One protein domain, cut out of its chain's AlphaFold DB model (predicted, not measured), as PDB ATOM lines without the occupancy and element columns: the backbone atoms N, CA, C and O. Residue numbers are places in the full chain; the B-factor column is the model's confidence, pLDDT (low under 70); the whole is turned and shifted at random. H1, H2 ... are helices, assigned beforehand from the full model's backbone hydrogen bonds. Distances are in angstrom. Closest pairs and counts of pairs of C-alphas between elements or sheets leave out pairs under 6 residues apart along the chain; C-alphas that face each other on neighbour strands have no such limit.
ATOM      1  N   ASP A  58       3.003 -40.224   7.001       63.50
ATOM      2  CA  ASP A  58       3.030 -41.040   8.216       63.50
ATOM      3  C   ASP A  58       1.624 -41.599   8.507       63.50
ATOM      4  O   ASP A  58       0.613 -40.945   8.220       63.50
ATOM      5  N   SER A  59       1.539 -42.804   9.075       65.94
ATOM      6  CA  SER A  59       0.260 -43.473   9.321       65.94
ATOM      7  C   SER A  59      -0.693 -42.630  10.176       65.94
ATOM      8  O   SER A  59      -1.898 -42.631   9.922       65.94
ATOM      9  N   SER A  60      -0.165 -41.829  11.107       68.50
ATOM     10  CA  SER A  60      -0.927 -40.845  11.885       68.50
ATOM     11  C   SER A  60      -1.605 -39.777  11.013       68.50
ATOM     12  O   SER A  60      -2.752 -39.418  11.270       68.50
ATOM     13  N   VAL A  61      -0.964 -39.318   9.932       74.94
ATOM     14  CA  VAL A  61      -1.509 -38.311   9.001       74.94
ATOM     15  C   VAL A  61      -2.635 -38.899   8.147       74.94
ATOM     16  O   VAL A  61      -3.655 -38.238   7.936       74.94
ATOM     17  N   ILE A  62      -2.493 -40.148   7.689       73.06
ATOM     18  CA  ILE A  62      -3.557 -40.866   6.964       73.06
ATOM     19  C   ILE A  62      -4.754 -41.097   7.898       73.06
ATOM     20  O   ILE A  62      -5.881 -40.721   7.567       73.06
ATOM     21  N   ASN A  63      -4.502 -41.630   9.099       73.25
ATOM     22  CA  ASN A  63      -5.517 -41.860  10.126       73.25
ATOM     23  C   ASN A  63      -6.241 -40.555  10.509       73.25
ATOM     24  O   ASN A  63      -7.470 -40.530  10.604       73.25
ATOM     25  N   GLN A  64      -5.503 -39.450  10.678       75.62
ATOM     26  CA  GLN A  64      -6.065 -38.128  10.953       75.62
ATOM     27  C   GLN A  64      -6.986 -37.673   9.819       75.62
ATOM     28  O   GLN A  64      -8.119 -37.285  10.099       75.62
ATOM     29  N   ARG A  65      -6.536 -37.737   8.558       77.62
ATOM     30  CA  ARG A  65      -7.325 -37.305   7.392       77.62
ATOM     31  C   ARG A  65      -8.636 -38.077   7.271       77.62
ATOM     32  O   ARG A  65      -9.700 -37.456   7.256       77.62
ATOM     33  N   LEU A  66      -8.575 -39.409   7.318       75.62
ATOM     34  CA  LEU A  66      -9.754 -40.283   7.304       75.62
ATOM     35  C   LEU A  66     -10.704 -39.985   8.473       75.62
ATOM     36  O   LEU A  66     -11.914 -39.889   8.281       75.62
ATOM     37  N   SER A  67     -10.155 -39.758   9.669       75.69
ATOM     38  CA  SER A  67     -10.927 -39.393  10.861       75.69
ATOM     39  C   SER A  67     -11.512 -37.972  10.809       75.69
ATOM     40  O   SER A  67     -12.518 -37.712  11.463       75.69
ATOM     41  N   THR A  68     -10.920 -37.040  10.055       79.88
ATOM     42  CA  THR A  68     -11.528 -35.724   9.775       79.88
ATOM     43  C   THR A  68     -12.543 -35.762   8.638       79.88
ATOM     44  O   THR A  68     -13.427 -34.912   8.604       79.88
ATOM     45  N   SER A  69     -12.456 -36.758   7.747       70.38
ATOM     46  CA  SER A  69     -13.497 -37.103   6.774       70.38
ATOM     47  C   SER A  69     -13.914 -35.943   5.851       70.38
ATOM     48  O   SER A  69     -15.099 -35.777   5.564       70.38
ATOM     49  N   GLN A  70     -12.958 -35.117   5.406       66.19
ATOM     50  CA  GLN A  70     -13.225 -33.896   4.630       66.19
ATOM     51  C   GLN A  70     -13.008 -34.086   3.123       66.19
ATOM     52  O   GLN A  70     -12.008 -34.656   2.690       66.19
ATOM     53  N   GLY A  71     -13.914 -33.543   2.304       71.50
ATOM     54  CA  GLY A  71     -13.785 -33.564   0.845       71.50
ATOM     55  C   GLY A  71     -13.658 -34.989   0.295       71.50
ATOM     56  O   GLY A  71     -14.485 -35.846   0.597       71.50
ATOM     57  N   ALA A  72     -12.610 -35.251  -0.491       68.25
ATOM     58  CA  ALA A  72     -12.333 -36.585  -1.027       68.25
ATOM     59  C   ALA A  72     -12.056 -37.635   0.070       68.25
ATOM     60  O   ALA A  72     -12.388 -38.806  -0.113       68.25
ATOM     61  N   ASP A  73     -11.530 -37.225   1.231       66.62
ATOM     62  CA  ASP A  73     -11.194 -38.137   2.333       66.62
ATOM     63  C   ASP A  73     -12.447 -38.700   3.032       66.62
ATOM     64  O   ASP A  73     -12.355 -39.670   3.781       66.62
ATOM     65  N   ALA A  74     -13.635 -38.141   2.756       63.38
ATOM     66  CA  ALA A  74     -14.918 -38.697   3.191       63.38
ATOM     67  C   ALA A  74     -15.277 -40.020   2.488       63.38
ATOM     68  O   ALA A  74     -16.004 -40.835   3.050       63.38
ATOM     69  N   ALA A  75     -14.772 -40.226   1.266       63.91
ATOM     70  CA  ALA A  75     -14.970 -41.438   0.469       63.91
ATOM     71  C   ALA A  75     -13.715 -42.332   0.424       63.91
ATOM     72  O   ALA A  75     -13.704 -43.349  -0.271       63.91
ATOM     73  N   ALA A  76     -12.652 -41.952   1.136       61.19
ATOM     74  CA  ALA A  76     -11.405 -42.698   1.180       61.19
ATOM     75  C   ALA A  76     -11.459 -43.845   2.202       61.19
ATOM     76  O   ALA A  76     -12.076 -43.750   3.264       61.19
ATOM     77  N   VAL A  77     -10.757 -44.927   1.873       63.44
ATOM     78  CA  VAL A  77     -10.531 -46.109   2.711       63.44
ATOM     79  C   VAL A  77      -9.048 -46.459   2.584       63.44
ATOM     80  O   VAL A  77      -8.486 -46.317   1.499       63.44
ATOM     81  N   THR A  78      -8.413 -46.910   3.666       62.81
ATOM     82  CA  THR A  78      -7.041 -47.447   3.640       62.81
ATOM     83  C   THR A  78      -7.004 -48.839   4.257       62.81
ATOM     84  O   THR A  78      -7.797 -49.163   5.143       62.81
ATOM     85  N   THR A  79      -6.061 -49.645   3.783       59.09
ATOM     86  CA  THR A  79      -5.649 -50.932   4.360       59.09
ATOM     87  C   THR A  79      -4.268 -50.855   5.010       59.09
ATOM     88  O   THR A  79      -3.799 -51.830   5.592       59.09
ATOM     89  N   ASP A  80      -3.615 -49.698   4.912       54.22
ATOM     90  CA  ASP A  80      -2.154 -49.588   4.928       54.22
ATOM     91  C   ASP A  80      -1.640 -48.999   6.250       54.22
ATOM     92  O   ASP A  80      -0.434 -48.865   6.462       54.22
ATOM     93  N   THR A  81      -2.560 -48.656   7.158       67.31
ATOM     94  CA  THR A  81      -2.274 -48.060   8.462       67.31
ATOM     95  C   THR A  81      -2.992 -48.780   9.598       67.31
ATOM     96  O   THR A  81      -4.193 -49.047   9.564       67.31
ATOM     97  N   ASN A  82      -2.245 -49.042  10.670       71.38
ATOM     98  CA  ASN A  82      -2.812 -49.409  11.960       71.38
ATOM     99  C   ASN A  82      -3.166 -48.133  12.742       71.38
ATOM    100  O   ASN A  82      -2.527 -47.090  12.578       71.38
ATOM    101  N   LEU A  83      -4.162 -48.222  13.626       75.69
ATOM    102  CA  LEU A  83      -4.448 -47.170  14.603       75.69
ATOM    103  C   LEU A  83      -3.470 -47.280  15.777       75.69
ATOM    104  O   LEU A  83      -3.296 -48.368  16.332       75.69
ATOM    105  N   GLY A  84      -2.856 -46.165  16.167       73.38
ATOM    106  CA  GLY A  84      -2.076 -46.072  17.394       73.38
ATOM    107  C   GLY A  84      -2.965 -45.826  18.623       73.38
ATOM    108  O   GLY A  84      -4.188 -45.691  18.511       73.38
ATOM    109  N   PRO A  85      -2.370 -45.741  19.828       72.06
ATOM    110  CA  PRO A  85      -3.124 -45.523  21.065       72.06
ATOM    111  C   PRO A  85      -3.910 -44.201  21.084       72.06
ATOM    112  O   PRO A  85      -4.986 -44.134  21.677       72.06
ATOM    113  N   ALA A  86      -3.397 -43.158  20.421       74.06
ATOM    114  CA  ALA A  86      -4.042 -41.848  20.346       74.06
ATOM    115  C   ALA A  86      -5.277 -41.871  19.429       74.06
ATOM    116  O   ALA A  86      -6.339 -41.358  19.787       74.06
ATOM    117  N   GLU A  87      -5.165 -42.517  18.268       77.06
ATOM    118  CA  GLU A  87      -6.267 -42.694  17.328       77.06
ATOM    119  C   GLU A  87      -7.338 -43.621  17.909       77.06
ATOM    120  O   GLU A  87      -8.524 -43.314  17.805       77.06
ATOM    121  N   LEU A  88      -6.944 -44.705  18.590       77.19
ATOM    122  CA  LEU A  88      -7.878 -45.590  19.291       77.19
ATOM    123  C   LEU A  88      -8.662 -44.866  20.385       77.19
ATOM    124  O   LEU A  88      -9.870 -45.067  20.481       77.19
ATOM    125  N   ALA A  89      -8.023 -43.999  21.175       79.00
ATOM    126  CA  ALA A  89      -8.724 -43.199  22.180       79.00
ATOM    127  C   ALA A  89      -9.776 -42.268  21.543       79.00
ATOM    128  O   ALA A  89     -10.874 -42.122  22.080       79.00
ATOM    129  N   LYS A  90      -9.475 -41.691  20.370       78.25
ATOM    130  CA  LYS A  90     -10.427 -40.875  19.600       78.25
ATOM    131  C   LYS A  90     -11.582 -41.715  19.039       78.25
ATOM    132  O   LYS A  90     -12.737 -41.339  19.203       78.25
ATOM    133  N   VAL A  91     -11.279 -42.856  18.418       80.06
ATOM    134  CA  VAL A  91     -12.270 -43.780  17.836       80.06
ATOM    135  C   VAL A  91     -13.181 -44.378  18.914       80.06
ATOM    136  O   VAL A  91     -14.384 -44.471  18.708       80.06
ATOM    137  N   ALA A  92     -12.656 -44.727  20.090       78.56
ATOM    138  CA  ALA A  92     -13.460 -45.248  21.198       78.56
ATOM    139  C   ALA A  92     -14.450 -44.214  21.774       78.56
ATOM    140  O   ALA A  92     -15.474 -44.597  22.343       78.56
ATOM    141  N   GLY A  93     -14.165 -42.916  21.624       82.19
ATOM    142  CA  GLY A  93     -15.061 -41.825  22.021       82.19
ATOM    143  C   GLY A  93     -16.162 -41.493  21.005       82.19
ATOM    144  O   GLY A  93     -17.106 -40.788  21.356       82.19
ATOM    145  N   ASP A  94     -16.068 -41.993  19.771       81.50
ATOM    146  CA  ASP A  94     -16.912 -41.590  18.643       81.50
ATOM    147  C   ASP A  94     -17.521 -42.816  17.946       81.50
ATOM    148  O   ASP A  94     -16.835 -43.613  17.307       81.50
ATOM    149  N   LYS A  95     -18.846 -42.967  18.050       79.25
ATOM    150  CA  LYS A  95     -19.567 -44.123  17.492       79.25
ATOM    151  C   LYS A  95     -19.597 -44.146  15.963       79.25
ATOM    152  O   LYS A  95     -19.699 -45.233  15.397       79.25
ATOM    153  N   GLU A  96     -19.521 -42.992  15.303       78.00
ATOM    154  CA  GLU A  96     -19.492 -42.934  13.842       78.00
ATOM    155  C   GLU A  96     -18.120 -43.404  13.347       78.00
ATOM    156  O   GLU A  96     -18.040 -44.338  12.545       78.00
ATOM    157  N   LEU A  97     -17.037 -42.870  13.924       76.88
ATOM    158  CA  LEU A  97     -15.678 -43.343  13.644       76.88
ATOM    159  C   LEU A  97     -15.491 -44.823  14.011       76.88
ATOM    160  O   LEU A  97     -14.915 -45.567  13.221       76.88
ATOM    161  N   ALA A  98     -16.026 -45.287  15.145       75.69
ATOM    162  CA  ALA A  98     -15.969 -46.700  15.533       75.69
ATOM    163  C   ALA A  98     -16.646 -47.627  14.510       75.69
ATOM    164  O   ALA A  98     -16.121 -48.702  14.224       75.69
ATOM    165  N   SER A  99     -17.764 -47.211  13.904       78.56
ATOM    166  CA  SER A  99     -18.437 -48.001  12.861       78.56
ATOM    167  C   SER A  99     -17.673 -48.066  11.531       78.56
ATOM    168  O   SER A  99     -17.954 -48.930  10.703       78.56
ATOM    169  N   ARG A 100     -16.682 -47.184  11.337       75.38
ATOM    170  CA  ARG A 100     -15.805 -47.125  10.155       75.38
ATOM    171  C   ARG A 100     -14.497 -47.912  10.320       75.38
ATOM    172  O   ARG A 100     -13.726 -47.989   9.367       75.38
ATOM    173  N   VAL A 101     -14.227 -48.490  11.496       73.88
ATOM    174  CA  VAL A 101     -12.968 -49.196  11.799       73.88
ATOM    175  C   VAL A 101     -13.174 -50.712  11.815       73.88
ATOM    176  O   VAL A 101     -13.844 -51.267  12.685       73.88
ATOM    177  N   GLY A 102     -12.545 -51.403  10.861       69.62
ATOM    178  CA  GLY A 102     -12.541 -52.864  10.795       69.62
ATOM    179  C   GLY A 102     -11.708 -53.486  11.920       69.62
ATOM    180  O   GLY A 102     -10.488 -53.326  11.956       69.62
ATOM    181  N   THR A 103     -12.356 -54.229  12.820       68.00
ATOM    182  CA  THR A 103     -11.697 -54.919  13.940       68.00
ATOM    183  C   THR A 103     -11.690 -56.441  13.770       68.00
ATOM    184  O   THR A 103     -12.506 -57.019  13.058       68.00
ATOM    185  N   GLY A 104     -10.722 -57.106  14.405       63.03
ATOM    186  CA  GLY A 104     -10.525 -58.559  14.351       63.03
ATOM    187  C   GLY A 104      -9.084 -58.935  14.697       63.03
ATOM    188  O   GLY A 104      -8.218 -58.065  14.749       63.03
ATOM    189  N   HIS A 105      -8.774 -60.213  14.905       64.06
ATOM    190  CA  HIS A 105      -7.411 -60.637  15.268       64.06
ATOM    191  C   HIS A 105      -6.440 -60.524  14.065       64.06
ATOM    192  O   HIS A 105      -6.865 -60.554  12.908       64.06
TER     193      HIS A 105
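What this domain is: This is residues 58 to 105 of the 195 residues of the protein "Putative ABC transporter solute-binding protein" of Streptomyces viridochromogenes Tue57 (UniProt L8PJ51). Two helices, H1 and H3, stand loosely side by side and run the same way, each with a short helix, H2 or H4, at a corner after it. The printed part has 48 residues with four named helices, H1 to H4 in order, and no named strand: all helix. It is compact, with a radius of gyration of the C-alphas of 10.2 A and spans of 28 by 22 by 18 A.

How they stand to each other: Start at H1, residues 59 to 68, which touches H2, residues 71 to 74, only at the corner; the closest C-alphas, of Leu 66 and Asp 73, are 5.6 A apart. H3, residues 85 to 93, only just touches H1, with 3 pairs of C-alphas within 8 A, the closest those of Asn 63 and Glu 87 at 7.3 A; their shallow tilt is 18 degrees. H4, residues 95 to 99, only just touches H3, with 3 such pairs, only at the corner; the closest C-alphas, Val 91 and Ala 98, are 5.2 A apart. H2 is apart from H3 and H4. Every O i to N i+4 pair is within hydrogen-bond range in H1, H3 and H4; H2 is too short for one.

Where its parts are: Find C-alpha 59 at (0.260, -43.473, 9.321); H1 runs 14.1 A from there. H2 spans 5.8 A, H3 12.5 A and H4 6.1 A, ending at C-alpha 99, (-18.437, -48.001, 12.861).

The domain as a whole: The farthest C-alphas, Gly 71 and His 105, are 31.3 A apart. The printed part has no cut and no long link. Look for pLDDT under 70 at residues 58 to 60, 70, 72 to 81 and 102 to 105.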